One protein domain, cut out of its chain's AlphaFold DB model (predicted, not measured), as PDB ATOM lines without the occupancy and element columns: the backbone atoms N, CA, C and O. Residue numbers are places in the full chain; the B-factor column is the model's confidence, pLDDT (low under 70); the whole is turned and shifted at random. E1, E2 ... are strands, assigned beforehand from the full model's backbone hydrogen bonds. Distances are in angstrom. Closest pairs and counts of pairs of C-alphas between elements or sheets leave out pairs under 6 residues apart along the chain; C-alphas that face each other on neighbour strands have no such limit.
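What this domain is: This is residues 10 to 75 of the 76 residues of an uncharacterized protein of Lactococcus sp. KACC 19320 (UniProt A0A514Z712). Little of the structure is regular: one strongly twisted sheet of four strands forms a wall, with long unnamed stretches, among them residues 12 to 18 and 28 to 36, over one face and the other face bare. The sheet, order E1, E2, E3, E4, is an antiparallel meander, each strand the neighbour of the one before. The 66 printed residues are all strand in class, with 24 in named strands and no named helix; the whole is compact, radius of gyration of the C-alphas 10.8 A, spanning 31 by 23 by 17 A.

Where its parts are: E1, residues 22 to 26, begins at C-alpha 22 (-42.296, 40.096, 35.214). E2 is residues 39 to 44, E3 residues 50 to 55. E4, residues 59 to 65, measures 20.0 A and ends at C-alpha 65 (-41.365, 55.084, 45.272).

How they stand to each other: Hairpin E1 and E2 has N 24 and O 40 at 2.8 A; hairpin E2 and E3, N 41 and O 53 at 2.8 A; hairpin E3 and E4, N 52 and O 62 at 2.9 A. Edge strands E1 and E4 are apart. Residues 10 to 11 pair parallel with 25 to 26 of E1.

The domain as a whole: The printed part has no cut. The link E1 to E2 is long. Residues 32 to 34 have pLDDT under 70.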
ATOM      1  N   GLN A  10     -38.593  31.615  38.881       91.12
ATOM      2  CA  GLN A  10     -38.369  31.315  40.294       91.12
ATOM      3  C   GLN A  10     -37.690  32.499  40.982       91.12
ATOM      4  O   GLN A  10     -36.627  32.954  40.557       91.12
ATOM      5  N   ALA A  11     -38.306  32.968  42.060       91.00
ATOM      6  CA  ALA A  11     -37.769  33.979  42.944       91.00
ATOM      7  C   ALA A  11     -37.238  33.338  44.224       91.00
ATOM      8  O   ALA A  11     -37.886  32.498  44.840       91.00
ATOM      9  N   THR A  12     -36.061  33.788  44.633       90.50
ATOM     10  CA  THR A  12     -35.424  33.445  45.902       90.50
ATOM     11  C   THR A  12     -35.145  34.702  46.726       90.50
ATOM     12  O   THR A  12     -34.997  35.809  46.183       90.50
ATOM     13  N   ARG A  13     -34.999  34.512  48.042       88.00
ATOM     14  CA  ARG A  13     -34.533  35.512  49.018       88.00
ATOM     15  C   ARG A  13     -35.502  36.667  49.283       88.00
ATOM     16  O   ARG A  13     -36.380  36.537  50.116       88.00
ATOM     17  N   ASP A  14     -35.307  37.834  48.677       91.38
ATOM     18  CA  ASP A  14     -36.006  39.066  49.069       91.38
ATOM     19  C   ASP A  14     -36.807  39.624  47.896       91.38
ATOM     20  O   ASP A  14     -36.248  39.931  46.840       91.38
ATOM     21  N   TRP A  15     -38.112  39.816  48.103       91.56
ATOM     22  CA  TRP A  15     -39.001  40.437  47.123       91.56
ATOM     23  C   TRP A  15     -38.557  41.842  46.705       91.56
ATOM     24  O   TRP A  15     -38.890  42.283  45.608       91.56
ATOM     25  N   ASN A  16     -37.782  42.546  47.533       93.38
ATOM     26  CA  ASN A  16     -37.235  43.865  47.212       93.38
ATOM     27  C   ASN A  16     -36.265  43.853  46.018       93.38
ATOM     28  O   ASN A  16     -36.046  44.904  45.418       93.38
ATOM     29  N   ASN A  17     -35.712  42.689  45.662       93.25
ATOM     30  CA  ASN A  17     -34.785  42.539  44.536       93.25
ATOM     31  C   ASN A  17     -35.498  42.460  43.176       93.25
ATOM     32  O   ASN A  17     -34.860  42.613  42.138       93.25
ATOM     33  N   TYR A  18     -36.814  42.233  43.164       93.38
ATOM     34  CA  TYR A  18     -37.595  42.021  41.944       93.38
ATOM     35  C   TYR A  18     -38.217  43.341  41.490       93.38
ATOM     36  O   TYR A  18     -39.369  43.646  41.797       93.38
ATOM     37  N   VAL A  19     -37.413  44.151  40.803       95.12
ATOM     38  CA  VAL A  19     -37.774  45.511  40.357       95.12
ATOM     39  C   VAL A  19     -38.109  45.608  38.869       95.12
ATOM     40  O   VAL A  19     -38.675  46.604  38.440       95.12
ATOM     41  N   THR A  20     -37.794  44.569  38.098       94.06
ATOM     42  CA  THR A  20     -38.061  44.506  36.660       94.06
ATOM     43  C   THR A  20     -39.394  43.825  36.392       94.06
ATOM     44  O   THR A  20     -39.724  42.817  37.030       94.06
ATOM     45  N   SER A  21     -40.131  44.355  35.414       95.25
ATOM     46  CA  SER A  21     -41.427  43.818  34.999       95.25
ATOM     47  C   SER A  21     -41.375  42.311  34.733       95.25
ATOM     48  O   SER A  21     -40.527  41.835  33.979       95.25
ATOM     49  N   GLY A  22     -42.290  41.552  35.337       93.88
ATOM     50  CA  GLY A  22     -42.296  40.096  35.214       93.88
ATOM     51  C   GLY A  22     -43.272  39.394  36.151       93.88
ATOM     52  O   GLY A  22     -43.899  40.023  37.004       93.88
ATOM     53  N   LEU A  23     -43.388  38.078  35.969       94.06
ATOM     54  CA  LEU A  23     -44.108  37.171  36.858       94.06
ATOM     55  C   LEU A  23     -43.101  36.261  37.556       94.06
ATOM     56  O   LEU A  23     -42.304  35.590  36.898       94.06
ATOM     57  N   TYR A  24     -43.168  36.224  38.881       93.38
ATOM     58  CA  TYR A  24     -42.244  35.484  39.727       93.38
ATOM     59  C   TYR A  24     -42.990  34.563  40.686       93.38
ATOM     60  O   TYR A  24     -44.116  34.850  41.077       93.38
ATOM     61  N   GLN A  25     -42.358  33.471  41.090       93.12
ATOM     62  CA  GLN A  25     -42.896  32.486  42.019       93.12
ATOM     63  C   GLN A  25     -41.938  32.335  43.193       93.12
ATOM     64  O   GLN A  25     -40.767  32.021  42.994       93.12
ATOM     65  N   GLY A  26     -42.423  32.576  44.410       91.25
ATOM     66  CA  GLY A  26     -41.589  32.469  45.606       91.25
ATOM     67  C   GLY A  26     -41.173  31.023  45.886       91.25
ATOM     68  O   GLY A  26     -41.957  30.095  45.663       91.25
ATOM     69  N   ASP A  27     -39.952  30.847  46.391       89.56
ATOM     70  CA  ASP A  27     -39.345  29.554  46.733       89.56
ATOM     71  C   ASP A  27     -39.732  29.015  48.123       89.56
ATOM     72  O   ASP A  27     -39.291  27.934  48.512       89.56
ATOM     73  N   GLY A  28     -40.550  29.754  48.878       87.50
ATOM     74  CA  GLY A  28     -40.941  29.408  50.243       87.50
ATOM     75  C   GLY A  28     -39.987  29.890  51.337       87.50
ATOM     76  O   GLY A  28     -40.283  29.639  52.499       87.50
ATOM     77  N   ASN A  29     -38.908  30.603  50.998       86.44
ATOM     78  CA  ASN A  29     -37.935  31.171  51.943       86.44
ATOM     79  C   ASN A  29     -37.779  32.693  51.769       86.44
ATOM     80  O   ASN A  29     -36.686  33.249  51.925       86.44
ATOM     81  N   MET A  30     -38.866  33.380  51.409       88.75
ATOM     82  CA  MET A  30     -38.817  34.807  51.105       88.75
ATOM     83  C   MET A  30     -38.804  35.662  52.384       88.75
ATOM     84  O   MET A  30     -39.730  35.599  53.189       88.75
ATOM     85  N   SER A  31     -37.793  36.518  52.549       79.31
ATOM     86  CA  SER A  31     -37.484  37.234  53.799       79.31
ATOM     87  C   SER A  31     -38.506  38.292  54.229       79.31
ATOM     88  O   SER A  31     -38.597  38.608  55.410       79.31
ATOM     89  N   ASN A  32     -39.273  38.847  53.286       69.88
ATOM     90  CA  ASN A  32     -40.098  40.043  53.495       69.88
ATOM     91  C   ASN A  32     -41.569  39.849  53.094       69.88
ATOM     92  O   ASN A  32     -42.206  40.779  52.584       69.88
ATOM     93  N   ALA A  33     -42.124  38.645  53.279       64.50
ATOM     94  CA  ALA A  33     -43.530  38.408  52.962       64.50
ATOM     95  C   ALA A  33     -44.260  37.420  53.876       64.50
ATOM     96  O   ALA A  33     -43.805  36.326  54.185       64.50
ATOM     97  N   ASN A  34     -45.511  37.781  54.121       64.12
ATOM     98  CA  ASN A  34     -46.654  36.935  54.459       64.12
ATOM     99  C   ASN A  34     -47.049  35.932  53.344       64.12
ATOM    100  O   ASN A  34     -48.015  35.198  53.498       64.12
ATOM    101  N   ASN A  35     -46.300  35.889  52.238       73.38
ATOM    102  CA  ASN A  35     -46.635  35.222  50.979       73.38
ATOM    103  C   ASN A  35     -45.373  34.598  50.340       73.38
ATOM    104  O   ASN A  35     -45.001  34.906  49.209       73.38
ATOM    105  N   GLN A  36     -44.667  33.748  51.090       84.50
ATOM    106  CA  GLN A  36     -43.357  33.207  50.683       84.50
ATOM    107  C   GLN A  36     -43.403  32.292  49.451       84.50
ATOM    108  O   GLN A  36     -42.389  32.109  48.783       84.50
ATOM    109  N   THR A  37     -44.575  31.746  49.137       87.38
ATOM    110  CA  THR A  37     -44.829  30.881  47.978       87.38
ATOM    111  C   THR A  37     -45.848  31.490  47.016       87.38
ATOM    112  O   THR A  37     -46.398  30.776  46.182       87.38
ATOM    113  N   ALA A  38     -46.193  32.775  47.146       87.12
ATOM    114  CA  ALA A  38     -47.187  33.365  46.257       87.12
ATOM    115  C   ALA A  38     -46.565  33.744  44.904       87.12
ATOM    116  O   ALA A  38     -45.387  34.123  44.852       87.12
ATOM    117  N   PRO A  39     -47.359  33.715  43.821       91.94
ATOM    118  CA  PRO A  39     -47.010  34.404  42.594       91.94
ATOM    119  C   PRO A  39     -46.936  35.916  42.837       91.94
ATOM    120  O   PRO A  39     -47.802  36.488  43.508       91.94
ATOM    121  N   LEU A  40     -45.935  36.563  42.249       92.75
ATOM    122  CA  LEU A  40     -45.723  38.000  42.280       92.75
ATOM    123  C   LEU A  40     -45.670  38.556  40.860       92.75
ATOM    124  O   LEU A  40     -44.808  38.171  40.072       92.75
ATOM    125  N   GLN A  41     -46.540  39.511  40.550       95.31
ATOM    126  CA  GLN A  41     -46.413  40.332  39.355       95.31
ATOM    127  C   GLN A  41     -45.728  41.650  39.698       95.31
ATOM    128  O   GLN A  41     -46.101  42.333  40.653       95.31
ATOM    129  N   VAL A  42     -44.726  42.004  38.901       95.62
ATOM    130  CA  VAL A  42     -43.972  43.249  39.019       95.62
ATOM    131  C   VAL A  42     -44.272  44.112  37.803       95.62
ATOM    132  O   VAL A  42     -44.236  43.627  36.671       95.62
ATOM    133  N   PHE A  43     -44.543  45.388  38.046       96.50
ATOM    134  CA  PHE A  43     -44.683  46.423  37.033       96.50
ATOM    135  C   PHE A  43     -43.622  47.488  37.283       96.50
ATOM    136  O   PHE A  43     -43.641  48.155  38.316       96.50
ATOM    137  N   GLU A  44     -42.708  47.646  36.337       95.88
ATOM    138  CA  GLU A  44     -41.771  48.765  36.297       95.88
ATOM    139  C   GLU A  44     -42.430  49.924  35.543       95.88
ATOM    140  O   GLU A  44     -42.857  49.776  34.395       95.88
ATOM    141  N   LEU A  45     -42.568  51.065  36.210       94.75
ATOM    142  CA  LEU A  45     -43.163  52.267  35.640       94.75
ATOM    143  C   LEU A  45     -42.088  53.096  34.926       94.75
ATOM    144  O   LEU A  45     -40.907  53.042  35.261       94.75
ATOM    145  N   SER A  46     -42.494  53.917  33.956       93.31
ATOM    146  CA  SER A  46     -41.564  54.723  33.144       93.31
ATOM    147  C   SER A  46     -40.735  55.734  33.947       93.31
ATOM    148  O   SER A  46     -39.702  56.194  33.471       93.31
ATOM    149  N   ASN A  47     -41.175  56.080  35.157       92.94
ATOM    150  CA  ASN A  47     -40.469  56.958  36.089       92.94
ATOM    151  C   ASN A  47     -39.497  56.207  37.027       92.94
ATOM    152  O   ASN A  47     -38.926  56.833  37.917       92.94
ATOM    153  N   GLY A  48     -39.317  54.893  36.853       91.94
ATOM    154  CA  GLY A  48     -38.461  54.050  37.694       91.94
ATOM    155  C   GLY A  48     -39.106  53.583  39.003       91.94
ATOM    156  O   GLY A  48     -38.468  52.867  39.778       91.94
ATOM    157  N   ASP A  49     -40.361  53.960  39.262       96.12
ATOM    158  CA  ASP A  49     -41.134  53.371  40.352       96.12
ATOM    159  C   ASP A  49     -41.519  51.928  40.009       96.12
ATOM    160  O   ASP A  49     -41.633  51.540  38.845       96.12
ATOM    161  N   VAL A  50     -41.760  51.123  41.041       97.88
ATOM    162  CA  VAL A  50     -42.124  49.711  40.881       97.88
ATOM    163  C   VAL A  50     -43.411  49.432  41.631       97.88
ATOM    164  O   VAL A  50     -43.545  49.833  42.782       97.88
ATOM    165  N   VAL A  51     -44.335  48.695  41.025       96.94
ATOM    166  CA  VAL A  51     -45.509  48.134  41.706       96.94
ATOM    167  C   VAL A  51     -45.372  46.622  41.759       96.94
ATOM    168  O   VAL A  51     -45.020  45.984  40.772       96.94
ATOM    169  N   GLN A  52     -45.657  46.048  42.921       95.06
ATOM    170  CA  GLN A  52     -45.664  44.611  43.141       95.06
ATOM    171  C   GLN A  52     -47.048  44.166  43.604       95.06
ATOM    172  O   GLN A  52     -47.599  44.738  44.545       95.06
ATOM    173  N   VAL A  53     -47.583  43.132  42.957       94.25
ATOM    174  CA  VAL A  53     -48.874  42.509  43.270       94.25
ATOM    175  C   VAL A  53     -48.635  41.042  43.596       94.25
ATOM    176  O   VAL A  53     -48.117  40.304  42.764       94.25
ATOM    177  N   SER A  54     -48.999  40.618  44.803       92.75
ATOM    178  CA  SER A  54     -48.854  39.234  45.264       92.75
ATOM    179  C   SER A  54     -50.216  38.546  45.315       92.75
ATOM    180  O   SER A  54     -51.112  39.000  46.028       92.75
ATOM    181  N   TYR A  55     -50.338  37.406  44.634       89.94
ATOM    182  CA  TYR A  55     -51.565  36.605  44.509       89.94
ATOM    183  C   TYR A  55     -51.621  35.471  45.545       89.94
ATOM    184  O   TYR A  55     -51.807  34.306  45.202       89.94
ATOM    185  N   GLY A  56     -51.367  35.796  46.815       85.62
ATOM    186  CA  GLY A  56     -51.376  34.810  47.898       85.62
ATOM    187  C   GLY A  56     -52.787  34.482  48.388       85.62
ATOM    188  O   GLY A  56     -53.771  34.695  47.686       85.62
ATOM    189  N   ALA A  57     -52.896  34.028  49.642       83.12
ATOM    190  CA  ALA A  57     -54.196  33.847  50.306       83.12
ATOM    191  C   ALA A  57     -55.028  35.142  50.326       83.12
ATOM    192  O   ALA A  57     -56.252  35.104  50.293       83.12
ATOM    193  N   ASN A  58     -54.336  36.282  50.348       85.69
ATOM    194  CA  ASN A  58     -54.895  37.603  50.132       85.69
ATOM    195  C   ASN A  58     -54.172  38.278  48.963       85.69
ATOM    196  O   ASN A  58     -52.948  38.145  48.835       85.69
ATOM    197  N   LEU A  59     -54.910  39.062  48.173       89.69
ATOM    198  CA  LEU A  59     -54.319  39.973  47.199       89.69
ATOM    199  C   LEU A  59     -53.692  41.150  47.952       89.69
ATOM    200  O   LEU A  59     -54.388  41.928  48.608       89.69
ATOM    201  N   VAL A  60     -52.370  41.274  47.877       91.62
ATOM    202  CA  VAL A  60     -51.642  42.379  48.517       91.62
ATOM    203  C   VAL A  60     -50.790  43.124  47.503       91.62
ATOM    204  O   VAL A  60     -50.220  42.530  46.587       91.62
ATOM    205  N   VAL A  61     -50.704  44.439  47.680       93.75
ATOM    206  CA  VAL A  61     -50.019  45.355  46.769       93.75
ATOM    207  C   VAL A  61     -49.043  46.216  47.556       93.75
ATOM    208  O   VAL A  61     -49.329  46.646  48.675       93.75
ATOM    209  N   ARG A  62     -47.883  46.499  46.970       93.81
ATOM    210  CA  ARG A  62     -46.972  47.543  47.451       93.81
ATOM    211  C   ARG A  62     -46.298  48.251  46.289       93.81
ATOM    212  O   ARG A  62     -46.293  47.743  45.168       93.81
ATOM    213  N   ALA A  63     -45.683  49.391  46.572       95.88
ATOM    214  CA  ALA A  63     -44.894  50.120  45.595       95.88
ATOM    215  C   ALA A  63     -43.508  50.475  46.136       95.88
ATOM    216  O   ALA A  63     -43.341  50.718  47.330       95.88
ATOM    217  N   ARG A  64     -42.526  50.559  45.244       97.06
ATOM    218  CA  ARG A  64     -41.265  51.254  45.474       97.06
ATOM    219  C   ARG A  64     -41.385  52.640  44.863       97.06
ATOM    220  O   ARG A  64     -41.535  52.742  43.649       97.06
ATOM    221  N   LYS A  65     -41.325  53.679  45.694       95.62
ATOM    222  CA  LYS A  65     -41.365  55.084  45.272       95.62
ATOM    223  C   LYS A  65     -40.101  55.784  45.724       95.62
ATOM    224  O   LYS A  65     -39.742  55.678  46.897       95.62
ATOM    225  N   ASN A  66     -39.421  56.482  44.815       91.25
ATOM    226  CA  ASN A  66     -38.172  57.195  45.128       91.25
ATOM    227  C   ASN A  66     -37.147  56.312  45.878       91.25
ATOM    228  O   ASN A  66     -36.509  56.736  46.838       91.25
ATOM    229  N   GLY A  67     -37.038  55.041  45.482       91.44
ATOM    230  CA  GLY A  67     -36.110  54.076  46.077       91.44
ATOM    231  C   GLY A  67     -36.602  53.350  47.337       91.44
ATOM    232  O   GLY A  67     -36.029  52.305  47.651       91.44
ATOM    233  N   ALA A  68     -37.668  53.813  47.995       95.12
ATOM    234  CA  ALA A  68     -38.202  53.227  49.228       95.12
ATOM    235  C   ALA A  68     -39.458  52.377  48.978       95.12
ATOM    236  O   ALA A  68     -40.343  52.769  48.220       95.12
ATOM    237  N   TRP A  69     -39.553  51.221  49.639       94.62
ATOM    238  CA  TRP A  69     -40.731  50.352  49.581       94.62
ATOM    239  C   TRP A  69     -41.801  50.801  50.576       94.62
ATOM    240  O   TRP A  69     -41.512  51.024  51.750       94.62
ATOM    241  N   THR A  70     -43.053  50.876  50.128       93.88
ATOM    242  CA  THR A  70     -44.202  50.933  51.032       93.88
ATOM    243  C   THR A  70     -44.411  49.575  51.697       93.88
ATOM    244  O   THR A  70     -44.003  48.533  51.175       93.88
ATOM    245  N   VAL A  71     -45.109  49.573  52.833       91.56
ATOM    246  CA  VAL A  71     -45.622  48.330  53.422       91.56
ATOM    247  C   VAL A  71     -46.579  47.630  52.451       91.56
ATOM    248  O   VAL A  71     -47.186  48.275  51.590       91.56
ATOM    249  N   TRP A  72     -46.711  46.310  52.589       90.50
ATOM    250  CA  TRP A  72     -47.737  45.540  51.888       90.50
ATOM    251  C   TRP A  72     -49.124  45.948  52.385       90.50
ATOM    252  O   TRP A  72     -49.416  45.832  53.573       90.50
ATOM    253  N   GLY A  73     -49.966  46.425  51.472       90.38
ATOM    254  CA  GLY A  73     -51.361  46.759  51.732       90.38
ATOM    255  C   GLY A  73     -52.293  45.689  51.180       90.38
ATOM    256  O   GLY A  73     -52.077  45.185  50.079       90.38
ATOM    257  N   LEU A  74     -53.332  45.349  51.941       85.19
ATOM    258  CA  LEU A  74     -54.419  44.505  51.458       85.19
ATOM    259  C   LEU A  74     -55.213  45.261  50.387       85.19
ATOM    260  O   LEU A  74     -55.588  46.413  50.605       85.19
ATOM    261  N   PHE A  75     -55.465  44.617  49.251       76.69
ATOM    262  CA  PHE A  75     -56.393  45.122  48.247       76.69
ATOM    263  C   PHE A  75     -57.724  44.381  48.434       76.69
ATOM    264  O   PHE A  75     -57.790  43.178  48.184       76.69
TER     265      PHE A  75